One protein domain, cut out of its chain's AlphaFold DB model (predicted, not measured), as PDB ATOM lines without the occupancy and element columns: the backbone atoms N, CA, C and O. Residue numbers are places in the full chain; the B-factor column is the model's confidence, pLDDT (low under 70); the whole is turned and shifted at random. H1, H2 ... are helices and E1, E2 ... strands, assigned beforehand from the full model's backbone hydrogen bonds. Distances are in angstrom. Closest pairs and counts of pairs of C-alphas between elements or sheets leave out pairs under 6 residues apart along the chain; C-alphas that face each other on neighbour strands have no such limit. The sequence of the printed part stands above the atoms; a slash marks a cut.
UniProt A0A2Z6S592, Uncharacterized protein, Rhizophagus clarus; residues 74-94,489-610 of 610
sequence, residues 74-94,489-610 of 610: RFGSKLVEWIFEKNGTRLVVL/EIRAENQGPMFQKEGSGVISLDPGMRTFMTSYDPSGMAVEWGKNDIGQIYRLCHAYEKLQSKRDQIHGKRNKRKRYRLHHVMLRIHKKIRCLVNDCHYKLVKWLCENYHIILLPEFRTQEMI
ATOM      1  N   ARG A  74       3.800  17.982  13.998       46.50
ATOM      2  CA  ARG A  74       2.455  17.844  14.592       46.50
ATOM      3  C   ARG A  74       2.427  17.298  16.026       46.50
ATOM      4  O   ARG A  74       1.383  17.404  16.667       46.50
ATOM      5  N   PHE A  75       3.507  16.695  16.528       46.25
ATOM      6  CA  PHE A  75       3.503  15.958  17.801       46.25
ATOM      7  C   PHE A  75       4.557  16.433  18.809       46.25
ATOM      8  O   PHE A  75       5.171  15.614  19.491       46.25
ATOM      9  N   GLY A  76       4.752  17.744  18.973       46.31
ATOM     10  CA  GLY A  76       5.619  18.182  20.067       46.31
ATOM     11  C   GLY A  76       5.744  19.667  20.347       46.31
ATOM     12  O   GLY A  76       5.794  19.986  21.524       46.31
ATOM     13  N   SER A  77       5.766  20.557  19.349       54.56
ATOM     14  CA  SER A  77       6.197  21.961  19.538       54.56
ATOM     15  C   SER A  77       5.563  22.647  20.757       54.56
ATOM     16  O   SER A  77       6.258  22.908  21.732       54.56
ATOM     17  N   LYS A  78       4.229  22.736  20.809       58.47
ATOM     18  CA  LYS A  78       3.479  23.320  21.944       58.47
ATOM     19  C   LYS A  78       3.707  22.649  23.306       58.47
ATOM     20  O   LYS A  78       3.503  23.266  24.344       58.47
ATOM     21  N   LEU A  79       4.070  21.367  23.318       61.88
ATOM     22  CA  LEU A  79       4.398  20.624  24.539       61.88
ATOM     23  C   LEU A  79       5.850  20.881  24.960       61.88
ATOM     24  O   LEU A  79       6.120  21.030  26.143       61.88
ATOM     25  N   VAL A  80       6.764  20.951  23.995       64.50
ATOM     26  CA  VAL A  80       8.186  21.261  24.173       64.50
ATOM     27  C   VAL A  80       8.350  22.699  24.681       64.50
ATOM     28  O   VAL A  80       8.964  22.894  25.724       64.50
ATOM     29  N   GLU A  81       7.701  23.667  24.026       67.88
ATOM     30  CA  GLU A  81       7.576  25.071  24.447       67.88
ATOM     31  C   GLU A  81       7.108  25.180  25.907       67.88
ATOM     32  O   GLU A  81       7.794  25.775  26.735       67.88
ATOM     33  N   TRP A  82       5.984  24.536  26.248       69.69
ATOM     34  CA  TRP A  82       5.439  24.552  27.609       69.69
ATOM     35  C   TRP A  82       6.383  23.912  28.639       69.69
ATOM     36  O   TRP A  82       6.517  24.427  29.749       69.69
ATOM     37  N   ILE A  83       7.065  22.806  28.310       71.81
ATOM     38  CA  ILE A  83       8.024  22.192  29.244       71.81
ATOM     39  C   ILE A  83       9.244  23.104  29.443       71.81
ATOM     40  O   ILE A  83       9.696  23.244  30.579       71.81
ATOM     41  N   PHE A  84       9.760  23.746  28.393       76.19
ATOM     42  CA  PHE A  84      10.876  24.689  28.512       76.19
ATOM     43  C   PHE A  84      10.495  25.905  29.373       76.19
ATOM     44  O   PHE A  84      11.190  26.196  30.350       76.19
ATOM     45  N   GLU A  85       9.325  26.508  29.128       72.75
ATOM     46  CA  GLU A  85       8.766  27.598  29.942       72.75
ATOM     47  C   GLU A  85       8.679  27.216  31.435       72.75
ATOM     48  O   GLU A  85       9.103  27.977  32.306       72.75
ATOM     49  N   LYS A  86       8.191  26.008  31.761       72.94
ATOM     50  CA  LYS A  86       8.063  25.550  33.162       72.94
ATOM     51  C   LYS A  86       9.376  25.164  33.843       72.94
ATOM     52  O   LYS A  86       9.384  25.074  35.072       72.94
ATOM     53  N   ASN A  87      10.462  24.967  33.095       72.06
ATOM     54  CA  ASN A  87      11.794  24.704  33.648       72.06
ATOM     55  C   ASN A  87      12.721  25.934  33.621       72.06
ATOM     56  O   ASN A  87      13.858  25.838  34.071       72.06
ATOM     57  N   GLY A  88      12.245  27.094  33.148       70.69
ATOM     58  CA  GLY A  88      13.064  28.307  33.036       70.69
ATOM     59  C   GLY A  88      14.074  28.267  31.884       70.69
ATOM     60  O   GLY A  88      14.994  29.081  31.847       70.69
ATOM     61  N   THR A  89      13.908  27.338  30.941       73.69
ATOM     62  CA  THR A  89      14.720  27.245  29.726       73.69
ATOM     63  C   THR A  89      14.089  28.119  28.644       73.69
ATOM     64  O   THR A  89      12.911  27.963  28.320       73.69
ATOM     65  N   ARG A  90      14.855  29.042  28.056       70.50
ATOM     66  CA  ARG A  90      14.363  29.921  26.990       70.50
ATOM     67  C   ARG A  90      14.546  29.259  25.630       70.50
ATOM     68  O   ARG A  90      15.675  29.020  25.202       70.50
ATOM     69  N   LEU A  91      13.436  29.032  24.934       69.25
ATOM     70  CA  LEU A  91      13.451  28.680  23.520       69.25
ATOM     71  C   LEU A  91      13.556  29.949  22.667       69.25
ATOM     72  O   LEU A  91      12.797  30.894  22.874       69.25
ATOM     73  N   VAL A  92      14.480  29.956  21.711       66.94
ATOM     74  CA  VAL A  92      14.645  31.017  20.714       66.94
ATOM     75  C   VAL A  92      14.532  30.377  19.335       66.94
ATOM     76  O   VAL A  92      15.311  29.482  19.001       66.94
ATOM     77  N   VAL A  93      13.552  30.818  18.548       64.19
ATOM     78  CA  VAL A  93      13.442  30.443  17.134       64.19
ATOM     79  C   VAL A  93      14.285  31.423  16.329       64.19
ATOM     80  O   VAL A  93      14.117  32.632  16.466       64.19
ATOM     81  N   LEU A  94      15.207  30.906  15.522       51.22
ATOM     82  CA  LEU A  94      16.035  31.705  14.626       51.22
ATOM     83  C   LEU A  94      15.351  31.788  13.258       51.22
ATOM     84  O   LEU A  94      15.449  30.857  12.460       51.22
ATOM     85  N   GLU A 489      26.737  -0.947  29.076       52.00
ATOM     86  CA  GLU A 489      26.769   0.509  29.157       52.00
ATOM     87  C   GLU A 489      25.362   0.955  29.551       52.00
ATOM     88  O   GLU A 489      24.437   0.916  28.733       52.00
ATOM     89  N   ILE A 490      25.191   1.337  30.818       45.78
ATOM     90  CA  ILE A 490      23.979   1.992  31.291       45.78
ATOM     91  C   ILE A 490      24.027   3.399  30.707       45.78
ATOM     92  O   ILE A 490      24.371   4.367  31.378       45.78
ATOM     93  N   ARG A 491      23.693   3.503  29.418       43.53
ATOM     94  CA  ARG A 491      23.221   4.759  28.855       43.53
ATOM     95  C   ARG A 491      22.050   5.163  29.730       43.53
ATOM     96  O   ARG A 491      21.115   4.371  29.891       43.53
ATOM     97  N   ALA A 492      22.136   6.346  30.329       46.50
ATOM     98  CA  ALA A 492      21.025   6.910  31.074       46.50
ATOM     99  C   ALA A 492      19.754   6.819  30.208       46.50
ATOM    100  O   ALA A 492      19.834   6.860  28.978       46.50
ATOM    101  N   GLU A 493      18.578   6.633  30.820       50.03
ATOM    102  CA  GLU A 493      17.342   6.331  30.069       50.03
ATOM    103  C   GLU A 493      17.045   7.345  28.958       50.03
ATOM    104  O   GLU A 493      16.379   7.010  27.977       50.03
ATOM    105  N   ASN A 494      17.565   8.564  29.115       52.84
ATOM    106  CA  ASN A 494      17.502   9.649  28.158       52.84
ATOM    107  C   ASN A 494      18.377   9.469  26.898       52.84
ATOM    108  O   ASN A 494      18.250  10.304  26.032       52.84
ATOM    109  N   GLN A 495      19.215   8.437  26.726       57.97
ATOM    110  CA  GLN A 495      20.171   8.284  25.595       57.97
ATOM    111  C   GLN A 495      21.206   9.422  25.427       57.97
ATOM    112  O   GLN A 495      22.065   9.327  24.550       57.97
ATOM    113  N   GLY A 496      21.156  10.469  26.252       57.09
ATOM    114  CA  GLY A 496      22.055  11.615  26.171       57.09
ATOM    115  C   GLY A 496      23.432  11.336  26.791       57.09
ATOM    116  O   GLY A 496      23.573  10.413  27.602       57.09
ATOM    117  N   PRO A 497      24.455  12.141  26.455       59.34
ATOM    118  CA  PRO A 497      25.740  12.112  27.143       59.34
ATOM    119  C   PRO A 497      25.577  12.359  28.647       59.34
ATOM    120  O   PRO A 497      24.861  13.275  29.059       59.34
ATOM    121  N   MET A 498      26.275  11.565  29.462       51.16
ATOM    122  CA  MET A 498      26.360  11.758  30.911       51.16
ATOM    123  C   MET A 498      27.481  12.742  31.262       51.16
ATOM    124  O   MET A 498      28.529  12.337  31.760       51.16
ATOM    125  N   PHE A 499      27.256  14.031  31.017       56.28
ATOM    126  CA  PHE A 499      28.166  15.093  31.446       56.28
ATOM    127  C   PHE A 499      27.379  16.215  32.119       56.28
ATOM    128  O   PHE A 499      26.479  16.776  31.507       56.28
ATOM    129  N   GLN A 500      27.747  16.558  33.355       51.16
ATOM    130  CA  GLN A 500      27.508  17.908  33.868       51.16
ATOM    131  C   GLN A 500      28.488  18.832  33.148       51.16
ATOM    132  O   GLN A 500      29.656  18.469  32.994       51.16
ATOM    133  N   LYS A 501      28.019  19.982  32.663       54.44
ATOM    134  CA  LYS A 501      28.800  20.813  31.749       54.44
ATOM    135  C   LYS A 501      29.041  22.207  32.311       54.44
ATOM    136  O   LYS A 501      28.097  22.948  32.552       54.44
ATOM    137  N   GLU A 502      30.310  22.582  32.425       53.81
ATOM    138  CA  GLU A 502      30.765  23.944  32.748       53.81
ATOM    139  C   GLU A 502      30.754  24.833  31.485       53.81
ATOM    140  O   GLU A 502      31.737  25.474  31.128       53.81
ATOM    141  N   GLY A 503      29.648  24.789  30.733       60.25
ATOM    142  CA  GLY A 503      29.480  25.484  29.456       60.25
ATOM    143  C   GLY A 503      28.573  26.711  29.557       60.25
ATOM    144  O   GLY A 503      27.931  26.952  30.574       60.25
ATOM    145  N   SER A 504      28.442  27.453  28.455       59.56
ATOM    146  CA  SER A 504      27.603  28.661  28.357       59.56
ATOM    147  C   SER A 504      26.089  28.421  28.507       59.56
ATOM    148  O   SER A 504      25.309  29.369  28.448       59.56
ATOM    149  N   GLY A 505      25.649  27.168  28.663       76.31
ATOM    150  CA  GLY A 505      24.235  26.806  28.773       76.31
ATOM    151  C   GLY A 505      23.432  27.031  27.488       76.31
ATOM    152  O   GLY A 505      22.203  27.078  27.559       76.31
ATOM    153  N   VAL A 506      24.092  27.168  26.331       82.69
ATOM    154  CA  VAL A 506      23.461  27.377  25.017       82.69
ATOM    155  C   VAL A 506      23.617  26.136  24.139       82.69
ATOM    156  O   VAL A 506      24.719  25.607  24.008       82.69
ATOM    157  N   ILE A 507      22.537  25.705  23.486       87.00
ATOM    158  CA  ILE A 507      22.566  24.629  22.488       87.00
ATOM    159  C   ILE A 507      21.735  24.984  21.257       87.00
ATOM    160  O   ILE A 507      20.649  25.545  21.371       87.00
ATOM    161  N   SER A 508      22.238  24.626  20.080       86.75
ATOM    162  CA  SER A 508      21.499  24.651  18.814       86.75
ATOM    163  C   SER A 508      20.982  23.258  18.463       86.75
ATOM    164  O   SER A 508      21.655  22.258  18.712       86.75
ATOM    165  N   LEU A 509      19.769  23.189  17.923       87.88
ATOM    166  CA  LEU A 509      19.051  21.958  17.599       87.88
ATOM    167  C   LEU A 509      18.687  21.933  16.114       87.88
ATOM    168  O   LEU A 509      18.065  22.867  15.641       87.88
ATOM    169  N   ASP A 510      19.002  20.858  15.402       85.69
ATOM    170  CA  ASP A 510      18.675  20.650  13.989       85.69
ATOM    171  C   ASP A 510      17.714  19.446  13.838       85.69
ATOM    172  O   ASP A 510      18.112  18.301  14.103       85.69
ATOM    173  N   PRO A 511      16.430  19.670  13.489       82.44
ATOM    174  CA  PRO A 511      15.427  18.612  13.396       82.44
ATOM    175  C   PRO A 511      15.588  17.789  12.111       82.44
ATOM    176  O   PRO A 511      15.538  18.313  11.000       82.44
ATOM    177  N   GLY A 512      15.700  16.465  12.250       75.88
ATOM    178  CA  GLY A 512      16.012  15.578  11.130       75.88
ATOM    179  C   GLY A 512      15.046  14.406  10.944       75.88
ATOM    180  O   GLY A 512      14.375  13.931  11.860       75.88
ATOM    181  N   MET A 513      15.010  13.885   9.713       68.44
ATOM    182  CA  MET A 513      14.190  12.719   9.358       68.44
ATOM    183  C   MET A 513      14.865  11.371   9.651       68.44
ATOM    184  O   MET A 513      14.169  10.402   9.922       68.44
ATOM    185  N   ARG A 514      16.200  11.259   9.569       73.19
ATOM    186  CA  ARG A 514      16.934   9.988   9.811       73.19
ATOM    187  C   ARG A 514      17.490   9.882  11.232       73.19
ATOM    188  O   ARG A 514      17.444   8.811  11.835       73.19
ATOM    189  N   THR A 515      17.994  11.004  11.728       78.88
ATOM    190  CA  THR A 515      18.329  11.284  13.125       78.88
ATOM    191  C   THR A 515      17.272  12.281  13.579       78.88
ATOM    192  O   THR A 515      17.084  13.275  12.891       78.88
ATOM    193  N   PHE A 516      16.540  11.994  14.655       80.19
ATOM    194  CA  PHE A 516      15.366  12.778  15.062       80.19
ATOM    195  C   PHE A 516      15.722  14.235  15.391       80.19
ATOM    196  O   PHE A 516      15.018  15.159  14.990       80.19
ATOM    197  N   MET A 517      16.830  14.426  16.105       83.19
ATOM    198  CA  MET A 517      17.380  15.739  16.415       83.19
ATOM    199  C   MET A 517      18.901  15.623  16.443       83.19
ATOM    200  O   MET A 517      19.439  14.776  17.158       83.19
ATOM    201  N   THR A 518      19.601  16.453  15.688       86.38
ATOM    202  CA  THR A 518      21.032  16.688  15.896       86.38
ATOM    203  C   THR A 518      21.156  17.905  16.803       86.38
ATOM    204  O   THR A 518      20.353  18.825  16.705       86.38
ATOM    205  N   SER A 519      22.111  17.934  17.725       85.88
ATOM    206  CA  SER A 519      22.290  19.092  18.599       85.88
ATOM    207  C   SER A 519      23.755  19.461  18.754       85.88
ATOM    208  O   SER A 519      24.575  18.571  18.984       85.88
ATOM    209  N   TYR A 520      24.063  20.751  18.664       86.75
ATOM    210  CA  TYR A 520      25.415  21.295  18.682       86.75
ATOM    211  C   TYR A 520      25.553  22.424  19.710       86.75
ATOM    212  O   TYR A 520      24.729  23.339  19.768       86.75
ATOM    213  N   ASP A 521      26.611  22.356  20.508       84.19
ATOM    214  CA  ASP A 521      26.959  23.306  21.566       84.19
ATOM    215  C   ASP A 521      28.224  24.101  21.160       84.19
ATOM    216  O   ASP A 521      29.150  23.491  20.617       84.19
ATOM    217  N   PRO A 522      28.316  25.420  21.444       80.69
ATOM    218  CA  PRO A 522      29.502  26.250  21.181       80.69
ATOM    219  C   PRO A 522      30.853  25.683  21.657       80.69
ATOM    220  O   PRO A 522      31.887  26.010  21.087       80.69
ATOM    221  N   SER A 523      30.859  24.806  22.662       77.50
ATOM    222  CA  SER A 523      32.033  24.045  23.128       77.50
ATOM    223  C   SER A 523      32.460  22.881  22.211       77.50
ATOM    224  O   SER A 523      33.308  22.076  22.592       77.50
ATOM    225  N   GLY A 524      31.869  22.747  21.018       75.19
ATOM    226  CA  GLY A 524      32.232  21.745  20.009       75.19
ATOM    227  C   GLY A 524      31.589  20.367  20.199       75.19
ATOM    228  O   GLY A 524      31.955  19.413  19.514       75.19
ATOM    229  N   MET A 525      30.630  20.225  21.119       81.00
ATOM    230  CA  MET A 525      29.950  18.948  21.361       81.00
ATOM    231  C   MET A 525      28.756  18.769  20.415       81.00
ATOM    232  O   MET A 525      27.788  19.523  20.496       81.00
ATOM    233  N   ALA A 526      28.796  17.722  19.588       82.81
ATOM    234  CA  ALA A 526      27.677  17.279  18.758       82.81
ATOM    235  C   ALA A 526      27.020  16.012  19.341       82.81
ATOM    236  O   ALA A 526      27.712  15.060  19.706       82.81
ATOM    237  N   VAL A 527      25.687  15.982  19.414       84.12
ATOM    238  CA  VAL A 527      24.901  14.847  19.933       84.12
ATOM    239  C   VAL A 527      23.770  14.506  18.965       84.12
ATOM    240  O   VAL A 527      22.963  15.359  18.607       84.12
ATOM    241  N   GLU A 528      23.695  13.241  18.555       84.94
ATOM    242  CA  GLU A 528      22.665  12.718  17.652       84.94
ATOM    243  C   GLU A 528      21.583  11.956  18.431       84.94
ATOM    244  O   GLU A 528      21.860  10.936  19.066       84.94
ATOM    245  N   TRP A 529      20.328  12.390  18.328       80.62
ATOM    246  CA  TRP A 529      19.182  11.777  18.998       80.62
ATOM    247  C   TRP A 529      18.353  10.891  18.064       80.62
ATOM    248  O   TRP A 529      18.102  11.226  16.907       80.62
ATOM    249  N   GLY A 530      17.887   9.745  18.570       75.75
ATOM    250  CA  GLY A 530      17.027   8.814  17.822       75.75
ATOM    251  C   GLY A 530      17.705   8.106  16.637       75.75
ATOM    252  O   GLY A 530      17.025   7.534  15.780       75.75
ATOM    253  N   LYS A 531      19.041   8.142  16.553       77.88
ATOM    254  CA  LYS A 531      19.811   7.494  15.483       77.88
ATOM    255  C   LYS A 531      19.571   5.981  15.485       77.88
ATOM    256  O   LYS A 531      19.803   5.303  16.480       77.88
ATOM    257  N   ASN A 532      19.148   5.449  14.336       78.19
ATOM    258  CA  ASN A 532      18.684   4.068  14.099       78.19
ATOM    259  C   ASN A 532      17.286   3.699  14.648       78.19
ATOM    260  O   ASN A 532      16.719   2.701  14.189       78.19
ATOM    261  N   ASP A 533      16.676   4.486  15.540       75.44
ATOM    262  CA  ASP A 533      15.366   4.146  16.127       75.44
ATOM    263  C   ASP A 533      14.218   4.217  15.111       75.44
ATOM    264  O   ASP A 533      13.244   3.457  15.197       75.44
ATOM    265  N   ILE A 534      14.356   5.049  14.073       79.00
ATOM    266  CA  ILE A 534      13.347   5.174  13.014       79.00
ATOM    267  C   ILE A 534      13.069   3.850  12.284       79.00
ATOM    268  O   ILE A 534      11.937   3.595  11.871       79.00
ATOM    269  N   GLY A 535      14.043   2.934  12.221       80.75
ATOM    270  CA  GLY A 535      13.836   1.590  11.676       80.75
ATOM    271  C   GLY A 535      12.787   0.777  12.451       80.75
ATOM    272  O   GLY A 535      12.091  -0.055  11.866       80.75
ATOM    273  N   GLN A 536      12.616   1.031  13.754       83.62
ATOM    274  CA  GLN A 536      11.546   0.430  14.550       83.62
ATOM    275  C   GLN A 536      10.179   1.040  14.200       83.62
ATOM    276  O   GLN A 536       9.197   0.303  14.076       83.62
ATOM    277  N   ILE A 537      10.122   2.360  13.993       84.50
ATOM    278  CA  ILE A 537       8.904   3.082  13.601       84.50
ATOM    279  C   ILE A 537       8.446   2.633  12.207       84.50
ATOM    280  O   ILE A 537       7.296   2.222  12.057       84.50
ATOM    281  N   TYR A 538       9.342   2.583  11.214       85.88
ATOM    282  CA  TYR A 538       9.014   2.125   9.858       85.88
ATOM    283  C   TYR A 538       8.445   0.700   9.823       85.88
ATOM    284  O   TYR A 538       7.471   0.444   9.116       85.88
ATOM    285  N   ARG A 539       8.968  -0.229  10.639       89.12
ATOM    286  CA  ARG A 539       8.404  -1.589  10.761       89.12
ATOM    287  C   ARG A 539       6.965  -1.578  11.289       89.12
ATOM    288  O   ARG A 539       6.149  -2.385  10.844       89.12
ATOM    289  N   LEU A 540       6.637  -0.673  12.215       88.62
ATOM    290  CA  LEU A 540       5.273  -0.500  12.724       88.62
ATOM    291  C   LEU A 540       4.352   0.159  11.685       88.62
ATOM    292  O   LEU A 540       3.209  -0.274  11.552       88.62
ATOM    293  N   CYS A 541       4.842   1.141  10.922       88.31
ATOM    294  CA  CYS A 541       4.109   1.752   9.809       88.31
ATOM    295  C   CYS A 541       3.777   0.725   8.716       88.31
ATOM    296  O   CYS A 541       2.611   0.566   8.367       88.31
ATOM    297  N   HIS A 542       4.752  -0.068   8.270       90.50
ATOM    298  CA  HIS A 542       4.533  -1.118   7.272       90.50
ATOM    299  C   HIS A 542       3.555  -2.208   7.765       90.50
ATOM    300  O   HIS A 542       2.684  -2.669   7.024       90.50
ATOM    301  N   ALA A 543       3.624  -2.588   9.048       89.62
ATOM    302  CA  ALA A 543       2.639  -3.492   9.651       89.62
ATOM    303  C   ALA A 543       1.227  -2.874   9.708       89.62
ATOM    304  O   ALA A 543       0.234  -3.577   9.495       89.62
ATOM    305  N   TYR A 544       1.124  -1.568   9.970       93.00
ATOM    306  CA  TYR A 544      -0.136  -0.828   9.925       93.00
ATOM    307  C   TYR A 544      -0.715  -0.785   8.503       93.00
ATOM    308  O   TYR A 544      -1.896  -1.076   8.333       93.00
ATOM    309  N   GLU A 545       0.103  -0.520   7.483       91.12
ATOM    310  CA  GLU A 545      -0.295  -0.509   6.068       91.12
ATOM    311  C   GLU A 545      -0.775  -1.886   5.588       91.12
ATOM    312  O   GLU A 545      -1.857  -1.991   5.005       91.12
ATOM    313  N   LYS A 546      -0.049  -2.970   5.917       93.19
ATOM    314  CA  LYS A 546      -0.496  -4.347   5.628       93.19
ATOM    315  C   LYS A 546      -1.855  -4.653   6.287       93.19
ATOM    316  O   LYS A 546      -2.693  -5.316   5.676       93.19
ATOM    317  N   LEU A 547      -2.121  -4.153   7.498       92.12
ATOM    318  CA  LEU A 547      -3.425  -4.303   8.167       92.12
ATOM    319  C   LEU A 547      -4.516  -3.390   7.592       92.12
ATOM    320  O   LEU A 547      -5.675  -3.804   7.541       92.12
ATOM    321  N   GLN A 548      -4.163  -2.183   7.148       91.69
ATOM    322  CA  GLN A 548      -5.068  -1.254   6.479       91.69
ATOM    323  C   GLN A 548      -5.555  -1.842   5.154       91.69
ATOM    324  O   GLN A 548      -6.759  -1.990   4.969       91.69
ATOM    325  N   SER A 549      -4.633  -2.280   4.294       93.50
ATOM    326  CA  SER A 549      -4.949  -2.948   3.028       93.50
ATOM    327  C   SER A 549      -5.853  -4.170   3.251       93.50
ATOM    328  O   SER A 549      -6.945  -4.253   2.684       93.50
ATOM    329  N   LYS A 550      -5.494  -5.053   4.200       92.06
ATOM    330  CA  LYS A 550      -6.325  -6.213   4.580       92.06
ATOM    331  C   LYS A 550      -7.705  -5.816   5.124       92.06
ATOM    332  O   LYS A 550      -8.657  -6.558   4.923       92.06
ATOM    333  N   ARG A 551      -7.857  -4.680   5.817       92.56
ATOM    334  CA  ARG A 551      -9.163  -4.163   6.279       92.56
ATOM    335  C   ARG A 551     -10.001  -3.641   5.114       92.56
ATOM    336  O   ARG A 551     -11.210  -3.878   5.101       92.56
ATOM    337  N   ASP A 552      -9.371  -2.931   4.186       90.19
ATOM    338  CA  ASP A 552     -10.040  -2.188   3.119       90.19
ATOM    339  C   ASP A 552     -10.524  -3.110   1.992       90.19
ATOM    340  O   ASP A 552     -11.619  -2.896   1.484       90.19
ATOM    341  N   GLN A 553      -9.819  -4.216   1.728       93.19
ATOM    342  CA  GLN A 553     -10.277  -5.310   0.854       93.19
ATOM    343  C   GLN A 553     -11.496  -6.088   1.407       93.19
ATOM    344  O   GLN A 553     -12.160  -6.825   0.678       93.19
ATOM    345  N   ILE A 554     -11.807  -5.984   2.708       89.81
ATOM    346  CA  ILE A 554     -12.871  -6.778   3.346       89.81
ATOM    347  C   ILE A 554     -14.212  -6.037   3.295       89.81
ATOM    348  O   ILE A 554     -14.572  -5.259   4.185       89.81
ATOM    349  N   HIS A 555     -15.022  -6.357   2.291       88.31
ATOM    350  CA  HIS A 555     -16.359  -5.785   2.120       88.31
ATOM    351  C   HIS A 555     -17.486  -6.633   2.753       88.31
ATOM    352  O   HIS A 555     -17.276  -7.730   3.283       88.31
ATOM    353  N   GLY A 556     -18.711  -6.092   2.735       89.19
ATOM    354  CA  GLY A 556     -19.939  -6.775   3.166       89.19
ATOM    355  C   GLY A 556     -20.333  -6.612   4.646       89.19
ATOM    356  O   GLY A 556     -19.518  -6.291   5.521       89.19
ATOM    357  N   LYS A 557     -21.627  -6.847   4.932       87.50
ATOM    358  CA  LYS A 557     -22.221  -6.780   6.286       87.50
ATOM    359  C   LYS A 557     -21.737  -7.928   7.187       87.50
ATOM    360  O   LYS A 557     -21.345  -7.667   8.323       87.50
ATOM    361  N   ARG A 558     -21.675  -9.166   6.666       87.81
ATOM    362  CA  ARG A 558     -21.199 -10.369   7.395       87.81
ATOM    363  C   ARG A 558     -19.794 -10.169   7.995       87.81
ATOM    364  O   ARG A 558     -19.545 -10.530   9.140       87.81
ATOM    365  N   ASN A 559     -18.910  -9.466   7.285       91.12
ATOM    366  CA  ASN A 559     -17.528  -9.226   7.712       91.12
ATOM    367  C   ASN A 559     -17.324  -8.030   8.670       91.12
ATOM    368  O   ASN A 559     -16.183  -7.719   9.026       91.12
ATOM    369  N   LYS A 560     -18.393  -7.359   9.138       91.88
ATOM    370  CA  LYS A 560     -18.309  -6.194  10.050       91.88
ATOM    371  C   LYS A 560     -17.445  -6.476  11.289       91.88
ATOM    372  O   LYS A 560     -16.606  -5.652  11.653       91.88
ATOM    373  N   ARG A 561     -17.589  -7.660  11.904       91.38
ATOM    374  CA  ARG A 561     -16.820  -8.065  13.101       91.38
ATOM    375  C   ARG A 561     -15.322  -8.248  12.806       91.38
ATOM    376  O   ARG A 561     -14.501  -7.907  13.653       91.38
ATOM    377  N   LYS A 562     -14.957  -8.720  11.603       91.19
ATOM    378  CA  LYS A 562     -13.558  -8.879  11.154       91.19
ATOM    379  C   LYS A 562     -12.891  -7.512  10.952       91.19
ATOM    380  O   LYS A 562     -11.839  -7.270  11.539       91.19
ATOM    381  N   ARG A 563     -13.552  -6.579  10.249       92.31
ATOM    382  CA  ARG A 563     -13.082  -5.183  10.105       92.31
ATOM    383  C   ARG A 563     -12.922  -4.464  11.447       92.31
ATOM    384  O   ARG A 563     -11.908  -3.809  11.661       92.31
ATOM    385  N   TYR A 564     -13.877  -4.625  12.365       92.56
ATOM    386  CA  TYR A 564     -13.804  -4.042  13.711       92.56
ATOM    387  C   TYR A 564     -12.593  -4.558  14.509       92.56
ATOM    388  O   TYR A 564     -11.866  -3.764  15.104       92.56
ATOM    389  N   ARG A 565     -12.324  -5.873  14.475       93.31
ATOM    390  CA  ARG A 565     -11.124  -6.463  15.098       93.31
ATOM    391  C   ARG A 565      -9.833  -5.890  14.499       93.31
ATOM    392  O   ARG A 565      -8.960  -5.485  15.260       93.31
ATOM    393  N   LEU A 566      -9.733  -5.801  13.169       93.19
ATOM    394  CA  LEU A 566      -8.567  -5.221  12.484       93.19
ATOM    395  C   LEU A 566      -8.348  -3.751  12.870       93.19
ATOM    396  O   LEU A 566      -7.237  -3.381  13.235       93.19
ATOM    397  N   HIS A 567      -9.408  -2.939  12.886       91.38
ATOM    398  CA  HIS A 567      -9.344  -1.538  13.313       91.38
ATOM    399  C   HIS A 567      -8.789  -1.386  14.741       91.38
ATOM    400  O   HIS A 567      -7.929  -0.543  14.977       91.38
ATOM    401  N   HIS A 568      -9.184  -2.247  15.685       93.25
ATOM    402  CA  HIS A 568      -8.614  -2.236  17.040       93.25
ATOM    403  C   HIS A 568      -7.133  -2.621  17.099       93.25
ATOM    404  O   HIS A 568      -6.393  -2.063  17.909       93.25
ATOM    405  N   VAL A 569      -6.664  -3.533  16.243       93.25
ATOM    406  CA  VAL A 569      -5.224  -3.837  16.132       93.25
ATOM    407  C   VAL A 569      -4.466  -2.636  15.555       93.25
ATOM    408  O   VAL A 569      -3.438  -2.244  16.106       93.25
ATOM    409  N   MET A 570      -5.012  -1.987  14.523       93.81
ATOM    410  CA  MET A 570      -4.458  -0.756  13.945       93.81
ATOM    411  C   MET A 570      -4.355   0.374  14.984       93.81
ATOM    412  O   MET A 570      -3.304   1.003  15.097       93.81
ATOM    413  N   LEU A 571      -5.390   0.583  15.811       92.81
ATOM    414  CA  LEU A 571      -5.368   1.559  16.910       92.81
ATOM    415  C   LEU A 571      -4.272   1.263  17.947       92.81
ATOM    416  O   LEU A 571      -3.643   2.193  18.450       92.81
ATOM    417  N   ARG A 572      -4.002  -0.014  18.256       92.00
ATOM    418  CA  ARG A 572      -2.903  -0.406  19.158       92.00
ATOM    419  C   ARG A 572      -1.533  -0.083  18.559       92.00
ATOM    420  O   ARG A 572      -0.668   0.398  19.285       92.00
ATOM    421  N   ILE A 573      -1.346  -0.296  17.255       89.69
ATOM    422  CA  ILE A 573      -0.101   0.060  16.553       89.69
ATOM    423  C   ILE A 573       0.083   1.581  16.526       89.69
ATOM    424  O   ILE A 573       1.140   2.062  16.921       89.69
ATOM    425  N   HIS A 574      -0.957   2.348  16.180       87.25
ATOM    426  CA  HIS A 574      -0.938   3.814  16.271       87.25
ATOM    427  C   HIS A 574      -0.627   4.318  17.687       87.25
ATOM    428  O   HIS A 574       0.200   5.215  17.847       87.25
ATOM    429  N   LYS A 575      -1.229   3.723  18.731       90.31
ATOM    430  CA  LYS A 575      -0.890   4.056  20.123       90.31
ATOM    431  C   LYS A 575       0.580   3.750  20.420       90.31
ATOM    432  O   LYS A 575       1.234   4.582  21.039       90.31
ATOM    433  N   LYS A 576       1.111   2.609  19.963       88.38
ATOM    434  CA  LYS A 576       2.522   2.241  20.156       88.38
ATOM    435  C   LYS A 576       3.474   3.227  19.474       88.38
ATOM    436  O   LYS A 576       4.397   3.682  20.133       88.38
ATOM    437  N   ILE A 577       3.223   3.594  18.214       86.81
ATOM    438  CA  ILE A 577       4.019   4.602  17.489       86.81
ATOM    439  C   ILE A 577       4.029   5.923  18.270       86.81
ATOM    440  O   ILE A 577       5.098   6.441  18.566       86.81
ATOM    441  N   ARG A 578       2.857   6.415  18.700       85.81
ATOM    442  CA  ARG A 578       2.763   7.637  19.516       85.81
ATOM    443  C   ARG A 578       3.535   7.531  20.834       85.81
ATOM    444  O   ARG A 578       4.192   8.484  21.216       85.81
ATOM    445  N   CYS A 579       3.468   6.393  21.528       85.75
ATOM    446  CA  CYS A 579       4.203   6.213  22.782       85.75
ATOM    447  C   CYS A 579       5.723   6.237  22.564       85.75
ATOM    448  O   CYS A 579       6.415   6.835  23.374       85.75
ATOM    449  N   LEU A 580       6.230   5.646  21.474       85.06
ATOM    450  CA  LEU A 580       7.659   5.672  21.132       85.06
ATOM    451  C   LEU A 580       8.147   7.085  20.776       85.06
ATOM    452  O   LEU A 580       9.186   7.511  21.266       85.06
ATOM    453  N   VAL A 581       7.375   7.825  19.972       84.50
ATOM    454  CA  VAL A 581       7.679   9.228  19.627       84.50
ATOM    455  C   VAL A 581       7.676  10.102  20.885       84.50
ATOM    456  O   VAL A 581       8.650  10.801  21.147       84.50
ATOM    457  N   ASN A 582       6.631  10.003  21.713       81.94
ATOM    458  CA  ASN A 582       6.538  10.761  22.962       81.94
ATOM    459  C   ASN A 582       7.680  10.430  23.938       81.94
ATOM    460  O   ASN A 582       8.204  11.339  24.568       81.94
ATOM    461  N   ASP A 583       8.065   9.156  24.071       84.62
ATOM    462  CA  ASP A 583       9.184   8.731  24.925       84.62
ATOM    463  C   ASP A 583      10.505   9.375  24.473       84.62
ATOM    464  O   ASP A 583      11.210   9.969  25.285       84.62
ATOM    465  N   CYS A 584      10.787   9.364  23.164       82.94
ATOM    466  CA  CYS A 584      11.941  10.056  22.585       82.94
ATOM    467  C   CYS A 584      11.900  11.573  22.849       82.94
ATOM    468  O   CYS A 584      12.896  12.151  23.285       82.94
ATOM    469  N   HIS A 585      10.744  12.215  22.644       82.38
ATOM    470  CA  HIS A 585      10.574  13.653  22.877       82.38
ATOM    471  C   HIS A 585      10.792  14.019  24.352       82.38
ATOM    472  O   HIS A 585      11.541  14.945  24.643       82.38
ATOM    473  N   TYR A 586      10.193  13.283  25.295       83.00
ATOM    474  CA  TYR A 586      10.365  13.552  26.726       83.00
ATOM    475  C   TYR A 586      11.805  13.342  27.195       83.00
ATOM    476  O   TYR A 586      12.280  14.094  28.041       83.00
ATOM    477  N   LYS A 587      12.511  12.355  26.637       83.25
ATOM    478  CA  LYS A 587      13.924  12.092  26.938       83.25
ATOM    479  C   LYS A 587      14.840  13.211  26.449       83.25
ATOM    480  O   LYS A 587      15.666  13.673  27.234       83.25
ATOM    481  N   LEU A 588      14.632  13.682  25.216       84.50
ATOM    482  CA  LEU A 588      15.332  14.848  24.671       84.50
ATOM    483  C   LEU A 588      15.051  16.091  25.518       84.50
ATOM    484  O   LEU A 588      15.979  16.709  26.021       84.50
ATOM    485  N   VAL A 589      13.777  16.429  25.731       84.69
ATOM    486  CA  VAL A 589      13.375  17.624  26.488       84.69
ATOM    487  C   VAL A 589      13.923  17.602  27.912       84.69
ATOM    488  O   VAL A 589      14.438  18.618  28.368       84.69
ATOM    489  N   LYS A 590      13.861  16.454  28.601       85.12
ATOM    490  CA  LYS A 590      14.439  16.291  29.939       85.12
ATOM    491  C   LYS A 590      15.941  16.583  29.927       85.12
ATOM    492  O   LYS A 590      16.384  17.412  30.709       85.12
ATOM    493  N   TRP A 591      16.697  15.960  29.020       85.25
ATOM    494  CA  TRP A 591      18.138  16.199  28.906       85.25
ATOM    495  C   TRP A 591      18.458  17.659  28.559       85.25
ATOM    496  O   TRP A 591      19.383  18.226  29.130       85.25
ATOM    497  N   LEU A 592      17.673  18.295  27.688       84.00
ATOM    498  CA  LEU A 592      17.855  19.706  27.351       84.00
ATOM    499  C   LEU A 592      17.621  20.624  28.562       84.00
ATOM    500  O   LEU A 592      18.469  21.463  28.842       84.00
ATOM    501  N   CYS A 593      16.537  20.422  29.320       83.25
ATOM    502  CA  CYS A 593      16.252  21.197  30.540       83.25
ATOM    503  C   CYS A 593      17.290  20.968  31.652       83.25
ATOM    504  O   CYS A 593      17.538  21.862  32.453       83.25
ATOM    505  N   GLU A 594      17.867  19.765  31.733       81.56
ATOM    506  CA  GLU A 594      18.878  19.411  32.740       81.56
ATOM    507  C   GLU A 594      20.259  20.026  32.454       81.56
ATOM    508  O   GLU A 594      21.061  20.133  33.379       81.56
ATOM    509  N   ASN A 595      20.547  20.416  31.204       79.81
ATOM    510  CA  ASN A 595      21.895  20.807  30.768       79.81
ATOM    511  C   ASN A 595      21.991  22.203  30.117       79.81
ATOM    512  O   ASN A 595      23.100  22.718  29.990       79.81
ATOM    513  N   TYR A 596      20.876  22.819  29.698       83.38
ATOM    514  CA  TYR A 596      20.881  24.075  28.935       83.38
ATOM    515  C   TYR A 596      19.801  25.066  29.387       83.38
ATOM    516  O   TYR A 596      18.656  24.713  29.680       83.38
ATOM    517  N   HIS A 597      20.171  26.346  29.375       81.56
ATOM    518  CA  HIS A 597      19.306  27.481  29.694       81.56
ATOM    519  C   HIS A 597      18.740  28.157  28.442       81.56
ATOM    520  O   HIS A 597      17.647  28.722  28.495       81.56
ATOM    521  N   ILE A 598      19.459  28.099  27.316       81.88
ATOM    522  CA  ILE A 598      19.052  28.687  26.036       81.88
ATOM    523  C   ILE A 598      19.101  27.604  24.961       81.88
ATOM    524  O   ILE A 598      20.129  26.962  24.751       81.88
ATOM    525  N   ILE A 599      17.983  27.426  24.264       85.62
ATOM    526  CA  ILE A 599      17.845  26.470  23.167       85.62
ATOM    527  C   ILE A 599      17.523  27.251  21.899       85.62
ATOM    528  O   ILE A 599      16.520  27.962  21.848       85.62
ATOM    529  N   LEU A 600      18.368  27.107  20.884       83.38
ATOM    530  CA  LEU A 600      18.185  27.677  19.556       83.38
ATOM    531  C   LEU A 600      17.558  26.607  18.652       83.38
ATOM    532  O   LEU A 600      18.156  25.546  18.457       83.38
ATOM    533  N   LEU A 601      16.369  26.872  18.107       81.75
ATOM    534  CA  LEU A 601      15.756  26.065  17.044       81.75
ATOM    535  C   LEU A 601      15.733  26.878  15.737       81.75
ATOM    536  O   LEU A 601      15.340  28.044  15.775       81.75
ATOM    537  N   PRO A 602      16.109  26.300  14.584       77.38
ATOM    538  CA  PRO A 602      15.911  26.924  13.288       77.38
ATOM    539  C   PRO A 602      14.420  26.975  12.960       77.38
ATOM    540  O   PRO A 602      13.631  26.120  13.380       77.38
ATOM    541  N   GLU A 603      14.036  27.970  12.172       69.81
ATOM    542  CA  GLU A 603      12.698  28.042  11.606       69.81
ATOM    543  C   GLU A 603      12.452  26.864  10.637       69.81
ATOM    544  O   GLU A 603      13.150  26.701   9.638       69.81
ATOM    545  N   PHE A 604      11.459  26.013  10.925       62.97
ATOM    546  CA  PHE A 604      11.181  24.804  10.137       62.97
ATOM    547  C   PHE A 604       9.909  24.960   9.291       62.97
ATOM    548  O   PHE A 604       8.833  24.446   9.635       62.97
ATOM    549  N   ARG A 605      10.038  25.687   8.173       57.72
ATOM    550  CA  ARG A 605       8.951  26.024   7.236       57.72
ATOM    551  C   ARG A 605       8.451  24.813   6.442       57.72
ATOM    552  O   ARG A 605       8.730  24.619   5.269       57.72
ATOM    553  N   THR A 606       7.651  23.981   7.101       54.56
ATOM    554  CA  THR A 606       7.010  22.798   6.486       54.56
ATOM    555  C   THR A 606       5.739  23.106   5.700       54.56
ATOM    556  O   THR A 606       5.185  22.197   5.089       54.56
ATOM    557  N   GLN A 607       5.240  24.344   5.738       44.56
ATOM    558  CA  GLN A 607       4.018  24.727   5.020       44.56
ATOM    559  C   GLN A 607       4.289  25.181   3.579       44.56
ATOM    560  O   GLN A 607       3.412  25.006   2.746       44.56
ATOM    561  N   GLU A 608       5.505  25.652   3.285       47.41
ATOM    562  CA  GLU A 608       5.976  26.089   1.954       47.41
ATOM    563  C   GLU A 608       6.572  24.928   1.118       47.41
ATOM    564  O   GLU A 608       7.027  25.116  -0.002       47.41
ATOM    565  N   MET A 609       6.596  23.701   1.658       40.78
ATOM    566  CA  MET A 609       7.278  22.531   1.076       40.78
ATOM    567  C   MET A 609       6.358  21.556   0.296       40.78
ATOM    568  O   MET A 609       6.632  20.349   0.272       40.78
ATOM    569  N   ILE A 610       5.249  22.020  -0.302       36.81
ATOM    570  CA  ILE A 610       4.260  21.162  -1.004       36.81
ATOM    571  C   ILE A 610       3.898  21.687  -2.393       36.81
ATOM    572  O   ILE A 610       3.425  22.834  -2.465       36.81
TER     573      ILE A 610
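What this domain is: This is residues 74 to 94 and 489 to 610 of the 610 residues of an uncharacterized protein of Rhizophagus clarus (UniProt A0A2Z6S592). A long helical hairpin, H2 and H3, reaches away from a small head, where residues 584 to 595 of H3 and the short helix H1 pack on one strongly twisted sheet of five strands. Residues 605 to 610 stick out. The printed part has 143 residues, with three named helices and five named strands in the order H1 E1 E2 E3 E4 H2 H3 E5; the sheet, E1 E5 E2 E3 E4, is mixed, and so is the class, helices and strands. The whole is loose, with a radius of gyration of the C-alphas of 19.5 A, and spans 67 by 42 by 27 A.

Where its parts are: H1, residues 77 to 87, begins at C-alpha 77 (6.197, 21.961, 19.538). E1 is residues 90 to 94, E2 506 to 511, E3 517 to 520 and E4 526 to 529. H2, residues 534 to 552, is 26.4 A long; H3, residues 560 to 595, 52.7 A. E5, residues 598 to 602, ends at C-alpha 602 (15.911, 26.924, 13.288).

How they stand to each other: E2, E3 and E4 form a meander, each strand the antiparallel neighbour of the one before: N 508 and O 520 are 2.8 A apart, N 519 and O 527 2.9 A. E5 is parallel to E2 (N 600 to O 507, 2.8 A) and to E1 (N 92 to O 599, 2.9 A). E4, H2 H3 and E5 make a split strand-helix-strand unit, two strands of one sheet that are not neighbours and have helices between them along the chain, with E2 and E3 between them in the sheet; its crossover is right-handed. H1 and H3 are on one face of the sheet, two layers; H2 is not on it. H2 and H3 touch, closest at the C-alphas of Arg 551 and Arg 563, 5.6 A, at a shallow tilt of 19 degrees, opposite ways. Residues 589 to 593 of H3 touch H1. In H1, H2 and H3 every O i to N i+4 pair is within hydrogen-bond range.

The domain as a whole: The farthest C-alphas, of Glu 502 and Arg 558, are 67.2 A apart. Residues 95 to 488 are cut out, with 36.0 A between C-alphas 94 and 489. Of the links printed whole, none is long. Mean pLDDT of the printed part is 77.0; 38 residues are under 70, among them 489 to 504 and 603 to 610.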